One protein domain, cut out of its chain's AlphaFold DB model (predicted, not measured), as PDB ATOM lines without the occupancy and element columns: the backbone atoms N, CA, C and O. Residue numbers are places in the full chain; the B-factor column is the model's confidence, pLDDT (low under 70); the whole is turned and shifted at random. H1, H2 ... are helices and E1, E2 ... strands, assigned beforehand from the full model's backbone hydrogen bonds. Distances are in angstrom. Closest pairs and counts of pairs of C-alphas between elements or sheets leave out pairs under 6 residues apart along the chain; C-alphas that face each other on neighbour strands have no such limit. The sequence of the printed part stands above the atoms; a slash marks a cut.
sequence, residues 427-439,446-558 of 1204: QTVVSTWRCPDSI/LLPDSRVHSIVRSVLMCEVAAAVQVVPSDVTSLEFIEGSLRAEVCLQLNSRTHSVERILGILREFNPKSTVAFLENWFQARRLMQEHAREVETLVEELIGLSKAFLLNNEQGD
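What this domain is: This is residues 427 to 439 and 446 to 558 of the 1204 residues of an uncharacterized protein of Trypanosoma congolense (strain IL3000) (UniProt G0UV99). A small head of sheet and helices has one very long helix, H3, as its tail; residues 524 to 558 stick out free of the head and make most of the length. In the head, a twisted sheet of three strands has H1 packed over it, across E3 and E2, while H2 packs by the edge strand E1 and the first turns of H3 run beside H1. The printed part has 126 residues, with named elements in the order E1, H1, E2, E3, H2, H3; the sheet's order is E1, E3, E2, antiparallel throughout, and the class is mixed, helices and strands. The whole is extended, a rod with a radius of gyration of the C-alphas of 24.3 A and spans of 92 by 26 by 20 A.

How they stand to each other: Start at E1, residues 427 to 434, an edge strand antiparallel to the inner strand E3, residues 484 to 492; look there for N 433 and O 485, 2.8 A apart, within hydrogen-bond range. E3 forms a hairpin with the other edge strand, E2, residues 472 to 481, where N 479 and O 486 are 2.8 A apart. E2 bends by 55 degrees at residue 476. H1, residues 450 to 468, is on the sheet at a height of 8.9 A, over E3 and E2; it only just runs across the strands, at 61 degrees to E3 on the local plane. H2, residues 500 to 509, is also on the sheet, its closest C-alphas to E1 being those of Arg 508 and Ser 431, 7.5 A apart. The sheet with H1 and H2 makes two layers, helices on one face of a sheet. With residues 467 to 468 alone H1 touches H2, at a steep tilt of 61 degrees, opposite ways; the closest C-alphas, Val 468 and Ile 503, are 6.5 A apart. H3, residues 513 to 556, touches H1 with residues 514 to 519 alone, at a shallow tilt of 18 degrees, opposite ways; the closest C-alphas, Thr 515 and Val 459, are 6.0 A apart. H3 only grazes the sheet, with residues 515 to 519, and is apart from H2. Every O i to N i+4 pair is within hydrogen-bond range in H1 and H2, and 38 of 40 are in H3.

Where its parts are: Find C-alpha 427 at (39.120, 26.591, 69.513), where E1 begins its 22.8 A. H1 spans 26.5 A, E2 22.9 A, E3 25.5 A and H2 14.5 A. From C-alpha 513 at (50.140, 13.780, 52.846), H3 runs 65.6 A to C-alpha 556 at (23.065, 10.371, -6.860).

The domain as a whole: The C-alphas farthest apart, Arg 496 and Gly 557, are 92.1 A apart. Residues 440 to 445 are not printed; C-alphas 439 and 446 are 13.1 A apart across this cut. Of the links printed whole, none is long. Mean pLDDT of the printed part is 73.7; residues 434 to 439, 494 to 498 and 552 to 558 are among those under 70.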
ATOM      1  N   GLN A 427      38.152  25.699  70.141       66.00
ATOM      2  CA  GLN A 427      39.120  26.591  69.513       66.00
ATOM      3  C   GLN A 427      39.239  26.251  68.027       66.00
ATOM      4  O   GLN A 427      39.665  25.155  67.659       66.00
ATOM      5  N   THR A 428      38.843  27.196  67.177       66.06
ATOM      6  CA  THR A 428      39.029  27.113  65.724       66.06
ATOM      7  C   THR A 428      40.500  27.340  65.399       66.06
ATOM      8  O   THR A 428      41.082  28.336  65.836       66.06
ATOM      9  N   VAL A 429      41.106  26.441  64.624       64.62
ATOM     10  CA  VAL A 429      42.471  26.612  64.116       64.62
ATOM     11  C   VAL A 429      42.423  26.768  62.600       64.62
ATOM     12  O   VAL A 429      41.940  25.893  61.883       64.62
ATOM     13  N   VAL A 430      42.933  27.903  62.121       68.62
ATOM     14  CA  VAL A 430      43.077  28.212  60.695       68.62
ATOM     15  C   VAL A 430      44.444  27.725  60.228       68.62
ATOM     16  O   VAL A 430      45.474  28.177  60.735       68.62
ATOM     17  N   SER A 431      44.467  26.828  59.245       65.69
ATOM     18  CA  SER A 431      45.696  26.269  58.670       65.69
ATOM     19  C   SER A 431      45.647  26.299  57.143       65.69
ATOM     20  O   SER A 431      44.597  26.158  56.519       65.69
ATOM     21  N   THR A 432      46.785  26.567  56.508       70.94
ATOM     22  CA  THR A 432      46.894  26.673  55.046       70.94
ATOM     23  C   THR A 432      48.123  25.907  54.589       70.94
ATOM     24  O   THR A 432      49.245  26.266  54.941       70.94
ATOM     25  N   TRP A 433      47.903  24.850  53.812       74.12
ATOM     26  CA  TRP A 433      48.936  23.949  53.319       74.12
ATOM     27  C   TRP A 433      49.128  24.171  51.818       74.12
ATOM     28  O   TRP A 433      48.203  23.990  51.025       74.12
ATOM     29  N   ARG A 434      50.339  24.547  51.399       56.16
ATOM     30  CA  ARG A 434      50.696  24.508  49.976       56.16
ATOM     31  C   ARG A 434      50.859  23.058  49.530       56.16
ATOM     32  O   ARG A 434      51.551  22.287  50.196       56.16
ATOM     33  N   CYS A 435      50.271  22.712  48.388       55.91
ATOM     34  CA  CYS A 435      50.703  21.536  47.646       55.91
ATOM     35  C   CYS A 435      52.144  21.778  47.140       55.91
ATOM     36  O   CYS A 435      52.473  22.927  46.832       55.91
ATOM     37  N   PRO A 436      53.013  20.754  47.046       47.91
ATOM     38  CA  PRO A 436      54.308  20.891  46.381       47.91
ATOM     39  C   PRO A 436      54.161  21.381  44.932       47.91
ATOM     40  O   PRO A 436      53.173  21.063  44.268       47.91
ATOM     41  N   ASP A 437      55.163  22.109  44.429       47.25
ATOM     42  CA  ASP A 437      55.100  22.959  43.221       47.25
ATOM     43  C   ASP A 437      54.902  22.226  41.868       47.25
ATOM     44  O   ASP A 437      55.056  22.819  40.801       47.25
ATOM     45  N   SER A 438      54.554  20.936  41.881       45.84
ATOM     46  CA  SER A 438      54.286  20.133  40.681       45.84
ATOM     47  C   SER A 438      52.984  20.531  39.970       45.84
ATOM     48  O   SER A 438      52.917  20.500  38.740       45.84
ATOM     49  N   ILE A 439      51.955  20.959  40.715       48.50
ATOM     50  CA  ILE A 439      50.623  21.269  40.164       48.50
ATOM     51  C   ILE A 439      50.559  22.722  39.658       48.50
ATOM     52  O   ILE A 439      49.764  23.544  40.113       48.50
ATOM     53  N   LEU A 446      39.011  25.285  38.424       54.94
ATOM     54  CA  LEU A 446      37.943  24.288  38.559       54.94
ATOM     55  C   LEU A 446      37.740  23.874  40.026       54.94
ATOM     56  O   LEU A 446      38.543  23.118  40.576       54.94
ATOM     57  N   LEU A 447      36.630  24.304  40.636       63.75
ATOM     58  CA  LEU A 447      36.235  23.840  41.970       63.75
ATOM     59  C   LEU A 447      36.007  22.305  41.998       63.75
ATOM     60  O   LEU A 447      35.606  21.708  40.984       63.75
ATOM     61  N   PRO A 448      36.228  21.646  43.152       71.44
ATOM     62  CA  PRO A 448      35.730  20.296  43.393       71.44
ATOM     63  C   PRO A 448      34.205  20.301  43.558       71.44
ATOM     64  O   PRO A 448      33.610  21.299  43.963       71.44
ATOM     65  N   ASP A 449      33.558  19.168  43.288       77.62
ATOM     66  CA  ASP A 449      32.138  19.003  43.609       77.62
ATOM     67  C   ASP A 449      31.908  18.797  45.124       77.62
ATOM     68  O   ASP A 449      32.836  18.550  45.903       77.62
ATOM     69  N   SER A 450      30.649  18.887  45.558       76.31
ATOM     70  CA  SER A 450      30.261  18.765  46.972       76.31
ATOM     71  C   SER A 450      30.588  17.399  47.592       76.31
ATOM     72  O   SER A 450      30.829  17.311  48.799       76.31
ATOM     73  N   ARG A 451      30.650  16.332  46.786       74.62
ATOM     74  CA  ARG A 451      30.987  14.973  47.229       74.62
ATOM     75  C   ARG A 451      32.492  14.835  47.443       74.62
ATOM     76  O   ARG A 451      32.906  14.267  48.451       74.62
ATOM     77  N   VAL A 452      33.304  15.419  46.564       76.12
ATOM     78  CA  VAL A 452      34.762  15.512  46.735       76.12
ATOM     79  C   VAL A 452      35.112  16.411  47.920       76.12
ATOM     80  O   VAL A 452      35.922  16.002  48.748       76.12
ATOM     81  N   HIS A 453      34.439  17.553  48.102       80.75
ATOM     82  CA  HIS A 453      34.557  18.358  49.328       80.75
ATOM     83  C   HIS A 453      34.263  17.534  50.594       80.75
ATOM     84  O   HIS A 453      34.996  17.644  51.577       80.75
ATOM     85  N   SER A 454      33.229  16.684  50.584       80.50
ATOM     86  CA  SER A 454      32.917  15.808  51.721       80.50
ATOM     87  C   SER A 454      34.002  14.752  51.969       80.50
ATOM     88  O   SER A 454      34.394  14.566  53.118       80.50
ATOM     89  N   ILE A 455      34.531  14.105  50.923       79.31
ATOM     90  CA  ILE A 455      35.603  13.104  51.057       79.31
ATOM     91  C   ILE A 455      36.894  13.755  51.572       79.31
ATOM     92  O   ILE A 455      37.501  13.247  52.511       79.31
ATOM     93  N   VAL A 456      37.285  14.909  51.018       82.50
ATOM     94  CA  VAL A 456      38.477  15.658  51.447       82.50
ATOM     95  C   VAL A 456      38.342  16.110  52.902       82.50
ATOM     96  O   VAL A 456      39.290  15.936  53.665       82.50
ATOM     97  N   ARG A 457      37.162  16.590  53.333       85.25
ATOM     98  CA  ARG A 457      36.880  16.854  54.756       85.25
ATOM     99  C   ARG A 457      37.096  15.603  55.614       85.25
ATOM    100  O   ARG A 457      37.810  15.680  56.607       85.25
ATOM    101  N   SER A 458      36.532  14.451  55.241       80.88
ATOM    102  CA  SER A 458      36.675  13.210  56.019       80.88
ATOM    103  C   SER A 458      38.123  12.711  56.114       80.88
ATOM    104  O   SER A 458      38.552  12.324  57.201       80.88
ATOM    105  N   VAL A 459      38.892  12.742  55.018       83.06
ATOM    106  CA  VAL A 459      40.310  12.329  55.023       83.06
ATOM    107  C   VAL A 459      41.150  13.297  55.862       83.06
ATOM    108  O   VAL A 459      41.907  12.846  56.723       83.06
ATOM    109  N   LEU A 460      40.952  14.610  55.698       84.56
ATOM    110  CA  LEU A 460      41.655  15.631  56.474       84.56
ATOM    111  C   LEU A 460      41.373  15.496  57.979       84.56
ATOM    112  O   LEU A 460      42.303  15.544  58.780       84.56
ATOM    113  N   MET A 461      40.115  15.261  58.368       84.44
ATOM    114  CA  MET A 461      39.731  15.009  59.763       84.44
ATOM    115  C   MET A 461      40.443  13.779  60.338       84.44
ATOM    116  O   MET A 461      40.922  13.826  61.469       84.44
ATOM    117  N   CYS A 462      40.575  12.697  59.561       82.06
ATOM    118  CA  CYS A 462      41.300  11.501  59.993       82.06
ATOM    119  C   CYS A 462      42.807  11.758  60.165       82.06
ATOM    120  O   CYS A 462      43.384  11.333  61.167       82.06
ATOM    121  N   GLU A 463      43.452  12.474  59.236       84.56
ATOM    122  CA  GLU A 463      44.881  12.799  59.356       84.56
ATOM    123  C   GLU A 463      45.165  13.787  60.503       84.56
ATOM    124  O   GLU A 463      46.126  13.594  61.249       84.56
ATOM    125  N   VAL A 464      44.312  14.800  60.705       83.50
ATOM    126  CA  VAL A 464      44.429  15.756  61.823       83.50
ATOM    127  C   VAL A 464      44.213  15.060  63.171       83.50
ATOM    128  O   VAL A 464      44.992  15.281  64.100       83.50
ATOM    129  N   ALA A 465      43.220  14.168  63.278       84.00
ATOM    130  CA  ALA A 465      43.002  13.364  64.482       84.00
ATOM    131  C   ALA A 465      44.230  12.501  64.824       84.00
ATOM    132  O   ALA A 465      44.665  12.464  65.978       84.00
ATOM    133  N   ALA A 466      44.826  11.852  63.818       81.94
ATOM    134  CA  ALA A 466      46.018  11.025  63.986       81.94
ATOM    135  C   ALA A 466      47.264  11.839  64.386       81.94
ATOM    136  O   ALA A 466      48.056  11.378  65.209       81.94
ATOM    137  N   ALA A 467      47.433  13.046  63.837       81.44
ATOM    138  CA  ALA A 467      48.584  13.904  64.119       81.44
ATOM    139  C   ALA A 467      48.521  14.585  65.497       81.44
ATOM    140  O   ALA A 467      49.543  14.695  66.174       81.44
ATOM    141  N   VAL A 468      47.336  15.041  65.919       82.12
ATOM    142  CA  VAL A 468      47.160  15.819  67.161       82.12
ATOM    143  C   VAL A 468      46.765  14.941  68.359       82.12
ATOM    144  O   VAL A 468      46.925  15.366  69.500       82.12
ATOM    145  N   GLN A 469      46.278  13.715  68.126       81.56
ATOM    146  CA  GLN A 469      45.703  12.815  69.148       81.56
ATOM    147  C   GLN A 469      44.485  13.416  69.883       81.56
ATOM    148  O   GLN A 469      44.147  13.030  71.001       81.56
ATOM    149  N   VAL A 470      43.804  14.358  69.228       78.94
ATOM    150  CA  VAL A 470      42.594  15.047  69.690       78.94
ATOM    151  C   VAL A 470      41.485  14.779  68.681       78.94
ATOM    152  O   VAL A 470      41.752  14.722  67.484       78.94
ATOM    153  N   VAL A 471      40.243  14.639  69.148       78.44
ATOM    154  CA  VAL A 471      39.074  14.512  68.266       78.44
ATOM    155  C   VAL A 471      38.784  15.878  67.621       78.44
ATOM    156  O   VAL A 471      38.458  16.827  68.342       78.44
ATOM    157  N   PRO A 472      38.905  16.022  66.288       81.81
ATOM    158  CA  PRO A 472      38.431  17.211  65.603       81.81
ATOM    159  C   PRO A 472      36.903  17.143  65.500       81.81
ATOM    160  O   PRO A 472      36.341  16.074  65.255       81.81
ATOM    161  N   SER A 473      36.220  18.271  65.697       83.62
ATOM    162  CA  SER A 473      34.754  18.309  65.728       83.62
ATOM    163  C   SER A 473      34.128  18.641  64.374       83.62
ATOM    164  O   SER A 473      33.082  18.088  64.056       83.62
ATOM    165  N   ASP A 474      34.742  19.532  63.582       84.31
ATOM    166  CA  ASP A 474      34.266  19.896  62.234       84.31
ATOM    167  C   ASP A 474      35.353  20.607  61.395       84.31
ATOM    168  O   ASP A 474      36.325  21.128  61.949       84.31
ATOM    169  N   VAL A 475      35.156  20.681  60.073       85.94
ATOM    170  CA  VAL A 475      35.939  21.487  59.115       85.94
ATOM    171  C   VAL A 475      35.072  22.644  58.604       85.94
ATOM    172  O   VAL A 475      34.372  22.517  57.588       85.94
ATOM    173  N   THR A 476      35.114  23.777  59.310       82.62
ATOM    174  CA  THR A 476      34.201  24.916  59.109       82.62
ATOM    175  C   THR A 476      34.323  25.526  57.715       82.62
ATOM    176  O   THR A 476      33.305  25.822  57.090       82.62
ATOM    177  N   SER A 477      35.538  25.618  57.173       84.06
ATOM    178  CA  SER A 477      35.784  26.017  55.784       84.06
ATOM    179  C   SER A 477      36.860  25.146  55.132       84.06
ATOM    180  O   SER A 477      37.732  24.585  55.800       84.06
ATOM    181  N   LEU A 478      36.764  24.996  53.810       85.56
ATOM    182  CA  LEU A 478      37.715  24.264  52.976       85.56
ATOM    183  C   LEU A 478      37.833  25.006  51.640       85.56
ATOM    184  O   LEU A 478      36.916  24.947  50.821       85.56
ATOM    185  N   GLU A 479      38.936  25.723  51.441       84.25
ATOM    186  CA  GLU A 479      39.169  26.614  50.302       84.25
ATOM    187  C   GLU A 479      40.360  26.120  49.466       84.25
ATOM    188  O   GLU A 479      41.404  25.739  50.001       84.25
ATOM    189  N   PHE A 480      40.218  26.158  48.141       81.12
ATOM    190  CA  PHE A 480      41.267  25.797  47.187       81.12
ATOM    191  C   PHE A 480      41.774  27.078  46.517       81.12
ATOM    192  O   PHE A 480      41.109  27.627  45.642       81.12
ATOM    193  N   ILE A 481      42.933  27.577  46.954       78.56
ATOM    194  CA  ILE A 481      43.476  28.884  46.553       78.56
ATOM    195  C   ILE A 481      44.824  28.667  45.865       78.56
ATOM    196  O   ILE A 481      45.784  28.270  46.520       78.56
ATOM    197  N   GLU A 482      44.904  28.925  44.556       70.81
ATOM    198  CA  GLU A 482      46.162  28.962  43.779       70.81
ATOM    199  C   GLU A 482      47.083  27.732  43.976       70.81
ATOM    200  O   GLU A 482      48.297  27.852  44.115       70.81
ATOM    201  N   GLY A 483      46.507  26.523  44.027       69.44
ATOM    202  CA  GLY A 483      47.260  25.279  44.262       69.44
ATOM    203  C   GLY A 483      47.584  24.985  45.737       69.44
ATOM    204  O   GLY A 483      48.288  24.024  46.040       69.44
ATOM    205  N   SER A 484      47.055  25.772  46.674       72.19
ATOM    206  CA  SER A 484      47.084  25.496  48.114       72.19
ATOM    207  C   SER A 484      45.711  25.081  48.644       72.19
ATOM    208  O   SER A 484      44.674  25.549  48.168       72.19
ATOM    209  N   LEU A 485      45.715  24.194  49.642       82.25
ATOM    210  CA  LEU A 485      44.534  23.796  50.397       82.25
ATOM    211  C   LEU A 485      44.527  24.557  51.722       82.25
ATOM    212  O   LEU A 485      45.383  24.341  52.584       82.25
ATOM    213  N   ARG A 486      43.545  25.430  51.910       83.81
ATOM    214  CA  ARG A 486      43.231  26.014  53.212       83.81
ATOM    215  C   ARG A 486      42.078  25.240  53.828       83.81
ATOM    216  O   ARG A 486      41.079  24.990  53.162       83.81
ATOM    217  N   ALA A 487      42.197  24.912  55.109       84.25
ATOM    218  CA  ALA A 487      41.056  24.460  55.888       84.25
ATOM    219  C   ALA A 487      41.090  25.050  57.292       84.25
ATOM    220  O   ALA A 487      42.147  25.170  57.923       84.25
ATOM    221  N   GLU A 488      39.905  25.362  57.787       84.44
ATOM    222  CA  GLU A 488      39.678  25.731  59.173       84.44
ATOM    223  C   GLU A 488      39.084  24.526  59.888       84.44
ATOM    224  O   GLU A 488      38.047  24.000  59.480       84.44
ATOM    225  N   VAL A 489      39.767  24.060  60.932       84.50
ATOM    226  CA  VAL A 489      39.379  22.860  61.673       84.50
ATOM    227  C   VAL A 489      39.099  23.246  63.120       84.50
ATOM    228  O   VAL A 489      39.935  23.842  63.803       84.50
ATOM    229  N   CYS A 490      37.906  22.902  63.592       82.88
ATOM    230  CA  CYS A 490      37.519  23.050  64.988       82.88
ATOM    231  C   CYS A 490      37.976  21.821  65.776       82.88
ATOM    232  O   CYS A 490      37.670  20.687  65.403       82.88
ATOM    233  N   LEU A 491      38.696  22.042  66.878       82.88
ATOM    234  CA  LEU A 491      39.199  20.981  67.753       82.88
ATOM    235  C   LEU A 491      38.526  21.053  69.129       82.88
ATOM    236  O   LEU A 491      38.445  22.127  69.731       82.88
ATOM    237  N   GLN A 492      38.076  19.907  69.651       81.19
ATOM    238  CA  GLN A 492      37.565  19.798  71.022       81.19
ATOM    239  C   GLN A 492      38.714  19.470  71.983       81.19
ATOM    240  O   GLN A 492      39.123  18.319  72.149       81.19
ATOM    241  N   LEU A 493      39.258  20.507  72.623       78.12
ATOM    242  CA  LEU A 493      40.394  20.386  73.535       78.12
ATOM    243  C   LEU A 493      39.948  19.958  74.941       78.12
ATOM    244  O   LEU A 493      39.441  20.758  75.727       78.12
ATOM    245  N   ASN A 494      40.202  18.695  75.294       69.94
ATOM    246  CA  ASN A 494      40.033  18.213  76.666       69.94
ATOM    247  C   ASN A 494      41.042  18.892  77.611       69.94
ATOM    248  O   ASN A 494      42.257  18.770  77.454       69.94
ATOM    249  N   SER A 495      40.529  19.575  78.636       58.91
ATOM    250  CA  SER A 495      41.231  20.576  79.460       58.91
ATOM    251  C   SER A 495      42.301  20.051  80.439       58.91
ATOM    252  O   SER A 495      42.592  20.706  81.440       58.91
ATOM    253  N   ARG A 496      42.878  18.862  80.208       53.88
ATOM    254  CA  ARG A 496      43.719  18.157  81.200       53.88
ATOM    255  C   ARG A 496      45.120  17.715  80.765       53.88
ATOM    256  O   ARG A 496      45.881  17.339  81.653       53.88
ATOM    257  N   THR A 497      45.490  17.728  79.479       54.22
ATOM    258  CA  THR A 497      46.738  17.050  79.037       54.22
ATOM    259  C   THR A 497      47.663  17.801  78.074       54.22
ATOM    260  O   THR A 497      48.830  17.416  77.978       54.22
ATOM    261  N   HIS A 498      47.231  18.861  77.377       57.38
ATOM    262  CA  HIS A 498      48.054  19.496  76.332       57.38
ATOM    263  C   HIS A 498      48.042  21.030  76.398       57.38
ATOM    264  O   HIS A 498      46.983  21.641  76.500       57.38
ATOM    265  N   SER A 499      49.223  21.654  76.279       75.56
ATOM    266  CA  SER A 499      49.318  23.092  75.988       75.56
ATOM    267  C   SER A 499      48.834  23.356  74.562       75.56
ATOM    268  O   SER A 499      49.268  22.683  73.621       75.56
ATOM    269  N   VAL A 500      47.987  24.376  74.410       75.31
ATOM    270  CA  VAL A 500      47.502  24.891  73.119       75.31
ATOM    271  C   VAL A 500      48.672  25.208  72.183       75.31
ATOM    272  O   VAL A 500      48.633  24.865  71.006       75.31
ATOM    273  N   GLU A 501      49.757  25.778  72.708       77.81
ATOM    274  CA  GLU A 501      50.956  26.135  71.938       77.81
ATOM    275  C   GLU A 501      51.636  24.905  71.322       77.81
ATOM    276  O   GLU A 501      52.127  24.963  70.196       77.81
ATOM    277  N   ARG A 502      51.620  23.766  72.030       79.25
ATOM    278  CA  ARG A 502      52.194  22.505  71.538       79.25
ATOM    279  C   ARG A 502      51.345  21.902  70.420       79.25
ATOM    280  O   ARG A 502      51.902  21.380  69.459       79.25
ATOM    281  N   ILE A 503      50.020  22.010  70.522       78.06
ATOM    282  CA  ILE A 503      49.085  21.590  69.468       78.06
ATOM    283  C   ILE A 503      49.216  22.493  68.236       78.06
ATOM    284  O   ILE A 503      49.319  21.988  67.122       78.06
ATOM    285  N   LEU A 504      49.310  23.814  68.421       77.44
ATOM    286  CA  LEU A 504      49.563  24.763  67.332       77.44
ATOM    287  C   LEU A 504      50.943  24.568  66.685       77.44
ATOM    288  O   LEU A 504      51.076  24.778  65.482       77.44
ATOM    289  N   GLY A 505      51.958  24.139  67.442       79.25
ATOM    290  CA  GLY A 505      53.252  23.713  66.898       79.25
ATOM    291  C   GLY A 505      53.111  22.499  65.976       79.25
ATOM    292  O   GLY A 505      53.461  22.578  64.802       79.25
ATOM    293  N   ILE A 506      52.498  21.419  66.475       80.88
ATOM    294  CA  ILE A 506      52.242  20.195  65.695       80.88
ATOM    295  C   ILE A 506      51.429  20.505  64.429       80.88
ATOM    296  O   ILE A 506      51.775  20.026  63.356       80.88
ATOM    297  N   LEU A 507      50.397  21.352  64.511       76.94
ATOM    298  CA  LEU A 507      49.561  21.730  63.361       76.94
ATOM    299  C   LEU A 507      50.276  22.610  62.319       76.94
ATOM    300  O   LEU A 507      49.878  22.600  61.157       76.94
ATOM    301  N   ARG A 508      51.327  23.348  62.703       77.62
ATOM    302  CA  ARG A 508      52.178  24.106  61.766       77.62
ATOM    303  C   ARG A 508      53.184  23.221  61.028       77.62
ATOM    304  O   ARG A 508      53.553  23.544  59.905       77.62
ATOM    305  N   GLU A 509      53.624  22.131  61.653       75.88
ATOM    306  CA  GLU A 509      54.542  21.146  61.058       75.88
ATOM    307  C   GLU A 509      53.797  20.004  60.337       75.88
ATOM    308  O   GLU A 509      54.365  19.311  59.488       75.88
ATOM    309  N   PHE A 510      52.512  19.816  60.644       78.38
ATOM    310  CA  PHE A 510      51.639  18.828  60.025       78.38
ATOM    311  C   PHE A 510      51.412  19.121  58.536       78.38
ATOM    312  O   PHE A 510      50.958  20.196  58.146       78.38
ATOM    313  N   ASN A 511      51.676  18.110  57.709       79.31
ATOM    314  CA  ASN A 511      51.426  18.107  56.273       79.31
ATOM    315  C   ASN A 511      50.485  16.923  55.954       79.31
ATOM    316  O   ASN A 511      50.897  15.778  56.184       79.31
ATOM    317  N   PRO A 512      49.250  17.163  55.466       77.12
ATOM    318  CA  PRO A 512      48.238  16.130  55.226       77.12
ATOM    319  C   PRO A 512      48.535  15.339  53.939       77.12
ATOM    320  O   PRO A 512      47.900  15.510  52.896       77.12
ATOM    321  N   LYS A 513      49.570  14.493  54.001       78.25
ATOM    322  CA  LYS A 513      50.140  13.780  52.846       78.25
ATOM    323  C   LYS A 513      49.127  12.890  52.130       78.25
ATOM    324  O   LYS A 513      49.180  12.798  50.906       78.25
ATOM    325  N   SER A 514      48.215  12.246  52.857       76.19
ATOM    326  CA  SER A 514      47.205  11.360  52.263       76.19
ATOM    327  C   SER A 514      46.102  12.170  51.585       76.19
ATOM    328  O   SER A 514      45.658  11.803  50.501       76.19
ATOM    329  N   THR A 515      45.710  13.306  52.171       76.81
ATOM    330  CA  THR A 515      44.762  14.255  51.567       76.81
ATOM    331  C   THR A 515      45.334  14.858  50.280       76.81
ATOM    332  O   THR A 515      44.641  14.904  49.264       76.81
ATOM    333  N   VAL A 516      46.612  15.261  50.287       76.50
ATOM    334  CA  VAL A 516      47.312  15.786  49.100       76.50
ATOM    335  C   VAL A 516      47.443  14.714  48.013       76.50
ATOM    336  O   VAL A 516      47.054  14.965  46.876       76.50
ATOM    337  N   ALA A 517      47.894  13.502  48.352       74.56
ATOM    338  CA  ALA A 517      48.015  12.406  47.385       74.56
ATOM    339  C   ALA A 517      46.653  11.940  46.832       74.56
ATOM    340  O   ALA A 517      46.552  11.566  45.664       74.56
ATOM    341  N   PHE A 518      45.586  11.979  47.637       78.19
ATOM    342  CA  PHE A 518      44.221  11.723  47.166       78.19
ATOM    343  C   PHE A 518      43.776  12.776  46.143       78.19
ATOM    344  O   PHE A 518      43.277  12.415  45.077       78.19
ATOM    345  N   LEU A 519      43.993  14.062  46.440       77.44
ATOM    346  CA  LEU A 519      43.676  15.163  45.529       77.44
ATOM    347  C   LEU A 519      44.467  15.061  44.221       77.44
ATOM    348  O   LEU A 519      43.874  15.166  43.151       77.44
ATOM    349  N   GLU A 520      45.774  14.811  44.290       80.00
ATOM    350  CA  GLU A 520      46.634  14.652  43.114       80.00
ATOM    351  C   GLU A 520      46.157  13.502  42.211       80.00
ATOM    352  O   GLU A 520      45.901  13.719  41.024       80.00
ATOM    353  N   ASN A 521      45.929  12.311  42.778       75.56
ATOM    354  CA  ASN A 521      45.385  11.166  42.043       75.56
ATOM    355  C   ASN A 521      44.000  11.468  41.440       75.56
ATOM    356  O   ASN A 521      43.723  11.085  40.303       75.56
ATOM    357  N   TRP A 522      43.132  12.182  42.166       78.38
ATOM    358  CA  TRP A 522      41.810  12.572  41.669       78.38
ATOM    359  C   TRP A 522      41.890  13.572  40.508       78.38
ATOM    360  O   TRP A 522      41.189  13.399  39.511       78.38
ATOM    361  N   PHE A 523      42.770  14.577  40.577       78.50
ATOM    362  CA  PHE A 523      42.997  15.513  39.472       78.50
ATOM    363  C   PHE A 523      43.584  14.809  38.238       78.50
ATOM    364  O   PHE A 523      43.136  15.080  37.123       78.50
ATOM    365  N   GLN A 524      44.525  13.874  38.418       74.69
ATOM    366  CA  GLN A 524      45.073  13.068  37.319       74.69
ATOM    367  C   GLN A 524      43.991  12.184  36.668       74.69
ATOM    368  O   GLN A 524      43.823  12.215  35.449       74.69
ATOM    369  N   ALA A 525      43.187  11.470  37.465       69.75
ATOM    370  CA  ALA A 525      42.083  10.648  36.965       69.75
ATOM    371  C   ALA A 525      40.992  11.484  36.266       69.75
ATOM    372  O   ALA A 525      40.507  11.105  35.198       69.75
ATOM    373  N   ARG A 526      40.634  12.655  36.818       74.00
ATOM    374  CA  ARG A 526      39.679  13.597  36.205       74.00
ATOM    375  C   ARG A 526      40.196  14.131  34.869       74.00
ATOM    376  O   ARG A 526      39.413  14.218  33.927       74.00
ATOM    377  N   ARG A 527      41.494  14.437  34.764       75.12
ATOM    378  CA  ARG A 527      42.130  14.855  33.508       75.12
ATOM    379  C   ARG A 527      42.049  13.757  32.448       75.12
ATOM    380  O   ARG A 527      41.577  14.040  31.354       75.12
ATOM    381  N   LEU A 528      42.433  12.520  32.778       74.00
ATOM    382  CA  LEU A 528      42.351  11.381  31.853       74.00
ATOM    383  C   LEU A 528      40.911  11.125  31.378       74.00
ATOM    384  O   LEU A 528      40.679  10.931  30.188       74.00
ATOM    385  N   MET A 529      39.926  11.208  32.280       67.00
ATOM    386  CA  MET A 529      38.510  11.107  31.905       67.00
ATOM    387  C   MET A 529      38.048  12.252  30.990       67.00
ATOM    388  O   MET A 529      37.275  12.005  30.072       67.00
ATOM    389  N   GLN A 530      38.521  13.488  31.188       74.38
ATOM    390  CA  GLN A 530      38.221  14.613  30.288       74.38
ATOM    391  C   GLN A 530      38.925  14.501  28.929       74.38
ATOM    392  O   GLN A 530      38.384  14.949  27.922       74.38
ATOM    393  N   GLU A 531      40.123  13.920  28.890       74.00
ATOM    394  CA  GLU A 531      40.893  13.691  27.666       74.00
ATOM    395  C   GLU A 531      40.199  12.633  26.793       74.00
ATOM    396  O   GLU A 531      39.855  12.919  25.646       74.00
ATOM    397  N   HIS A 532      39.828  11.487  27.378       70.88
ATOM    398  CA  HIS A 532      39.041  10.455  26.692       70.88
ATOM    399  C   HIS A 532      37.596  10.879  26.379       70.88
ATOM    400  O   HIS A 532      37.043  10.430  25.379       70.88
ATOM    401  N   ALA A 533      36.972  11.756  27.177       66.94
ATOM    402  CA  ALA A 533      35.653  12.300  26.841       66.94
ATOM    403  C   ALA A 533      35.697  13.116  25.539       66.94
ATOM    404  O   ALA A 533      34.870  12.887  24.662       66.94
ATOM    405  N   ARG A 534      36.703  13.989  25.374       74.31
ATOM    406  CA  ARG A 534      36.915  14.753  24.130       74.31
ATOM    407  C   ARG A 534      37.241  13.844  22.945       74.31
ATOM    408  O   ARG A 534      36.720  14.059  21.860       74.31
ATOM    409  N   GLU A 535      38.071  12.822  23.158       73.50
ATOM    410  CA  GLU A 535      38.418  11.811  22.147       73.50
ATOM    411  C   GLU A 535      37.154  11.092  21.629       73.50
ATOM    412  O   GLU A 535      36.931  10.991  20.420       73.50
ATOM    413  N   VAL A 536      36.260  10.684  22.539       66.56
ATOM    414  CA  VAL A 536      34.954  10.094  22.201       66.56
ATOM    415  C   VAL A 536      34.016  11.108  21.534       66.56
ATOM    416  O   VAL A 536      33.355  10.747  20.563       66.56
ATOM    417  N   GLU A 537      33.970  12.365  21.988       69.69
ATOM    418  CA  GLU A 537      33.190  13.429  21.335       69.69
ATOM    419  C   GLU A 537      33.634  13.627  19.876       69.69
ATOM    420  O   GLU A 537      32.788  13.591  18.981       69.69
ATOM    421  N   THR A 538      34.942  13.718  19.600       76.31
ATOM    422  CA  THR A 538      35.453  13.852  18.223       76.31
ATOM    423  C   THR A 538      35.125  12.642  17.348       76.31
ATOM    424  O   THR A 538      34.687  12.810  16.210       76.31
ATOM    425  N   LEU A 539      35.241  11.420  17.881       71.88
ATOM    426  CA  LEU A 539      34.890  10.191  17.156       71.88
ATOM    427  C   LEU A 539      33.380  10.106  16.855       71.88
ATOM    428  O   LEU A 539      32.975   9.603  15.805       71.88
ATOM    429  N   VAL A 540      32.531  10.637  17.741       69.44
ATOM    430  CA  VAL A 540      31.081  10.756  17.516       69.44
ATOM    431  C   VAL A 540      30.761  11.829  16.469       69.44
ATOM    432  O   VAL A 540      29.893  11.600  15.623       69.44
ATOM    433  N   GLU A 541      31.463  12.966  16.455       74.19
ATOM    434  CA  GLU A 541      31.297  13.983  15.407       74.19
ATOM    435  C   GLU A 541      31.726  13.473  14.022       74.19
ATOM    436  O   GLU A 541      30.992  13.681  13.049       74.19
ATOM    437  N   GLU A 542      32.833  12.730  13.921       77.50
ATOM    438  CA  GLU A 542      33.244  12.055  12.682       77.50
ATOM    439  C   GLU A 542      32.192  11.042  12.206       77.50
ATOM    440  O   GLU A 542      31.816  11.042  11.029       77.50
ATOM    441  N   LEU A 543      31.648  10.226  13.115       71.38
ATOM    442  CA  LEU A 543      30.586   9.262  12.810       71.38
ATOM    443  C   LEU A 543      29.313   9.957  12.287       71.38
ATOM    444  O   LEU A 543      28.697   9.508  11.315       71.38
ATOM    445  N   ILE A 544      28.936  11.087  12.893       72.56
ATOM    446  CA  ILE A 544      27.816  11.930  12.452       72.56
ATOM    447  C   ILE A 544      28.116  12.572  11.086       72.56
ATOM    448  O   ILE A 544      27.213  12.678  10.252       72.56
ATOM    449  N   GLY A 545      29.362  12.977  10.829       78.25
ATOM    450  CA  GLY A 545      29.820  13.489   9.535       78.25
ATOM    451  C   GLY A 545      29.710  12.448   8.420       78.25
ATOM    452  O   GLY A 545      29.085  12.711   7.390       78.25
ATOM    453  N   LEU A 546      30.230  11.240   8.655       75.38
ATOM    454  CA  LEU A 546      30.134  10.099   7.736       75.38
ATOM    455  C   LEU A 546      28.673   9.708   7.465       75.38
ATOM    456  O   LEU A 546      28.299   9.503   6.310       75.38
ATOM    457  N   SER A 547      27.828   9.680   8.499       71.62
ATOM    458  CA  SER A 547      26.389   9.404   8.373       71.62
ATOM    459  C   SER A 547      25.658  10.456   7.520       71.62
ATOM    460  O   SER A 547      24.887  10.114   6.621       71.62
ATOM    461  N   LYS A 548      25.959  11.749   7.711       74.12
ATOM    462  CA  LYS A 548      25.413  12.835   6.875       74.12
ATOM    463  C   LYS A 548      25.885  12.740   5.420       74.12
ATOM    464  O   LYS A 548      25.070  12.912   4.518       74.12
ATOM    465  N   ALA A 549      27.160  12.429   5.182       71.69
ATOM    466  CA  ALA A 549      27.698  12.234   3.832       71.69
ATOM    467  C   ALA A 549      27.049  11.031   3.117       71.69
ATOM    468  O   ALA A 549      26.685  11.127   1.946       71.69
ATOM    469  N   PHE A 550      26.830   9.927   3.836       72.88
ATOM    470  CA  PHE A 550      26.120   8.747   3.338       72.88
ATOM    471  C   PHE A 550      24.672   9.068   2.930       72.88
ATOM    472  O   PHE A 550      24.222   8.662   1.858       72.88
ATOM    473  N   LEU A 551      23.943   9.830   3.754       71.31
ATOM    474  CA  LEU A 551      22.569  10.239   3.450       71.31
ATOM    475  C   LEU A 551      22.487  11.180   2.238       71.31
ATOM    476  O   LEU A 551      21.594  11.010   1.415       71.31
ATOM    477  N   LEU A 552      23.425  12.122   2.096       69.62
ATOM    478  CA  LEU A 552      23.465  13.059   0.964       69.62
ATOM    479  C   LEU A 552      23.820  12.379  -0.370       69.62
ATOM    480  O   LEU A 552      23.264  12.736  -1.406       69.62
ATOM    481  N   ASN A 553      24.709  11.383  -0.360       63.88
ATOM    482  CA  ASN A 553      25.175  10.737  -1.592       63.88
ATOM    483  C   ASN A 553      24.193   9.688  -2.153       63.88
ATOM    484  O   ASN A 553      24.268   9.355  -3.337       63.88
ATOM    485  N   ASN A 554      23.241   9.193  -1.351       57.03
ATOM    486  CA  ASN A 554      22.238   8.222  -1.812       57.03
ATOM    487  C   ASN A 554      21.268   8.780  -2.876       57.03
ATOM    488  O   ASN A 554      20.662   7.995  -3.602       57.03
ATOM    489  N   GLU A 555      21.150  10.104  -3.034       60.38
ATOM    490  CA  GLU A 555      20.333  10.711  -4.099       60.38
ATOM    491  C   GLU A 555      21.004  10.680  -5.493       60.38
ATOM    492  O   GLU A 555      20.344  10.974  -6.488       60.38
ATOM    493  N   GLN A 556      22.293  10.310  -5.600       53.25
ATOM    494  CA  GLN A 556      23.065  10.371  -6.860       53.25
ATOM    495  C   GLN A 556      23.366   9.013  -7.528       53.25
ATOM    496  O   GLN A 556      23.983   8.976  -8.590       53.25
ATOM    497  N   GLY A 557      22.889   7.896  -6.971       46.69
ATOM    498  CA  GLY A 557      22.779   6.620  -7.698       46.69
ATOM    499  C   GLY A 557      24.025   5.722  -7.796       46.69
ATOM    500  O   GLY A 557      23.871   4.570  -8.191       46.69
ATOM    501  N   ASP A 558      25.220   6.160  -7.381       53.41
ATOM    502  CA  ASP A 558      26.446   5.325  -7.337       53.41
ATOM    503  C   ASP A 558      26.713   4.728  -5.933       53.41
ATOM    504  O   ASP A 558      27.819   4.751  -5.386       53.41
TER     505      ASP A 558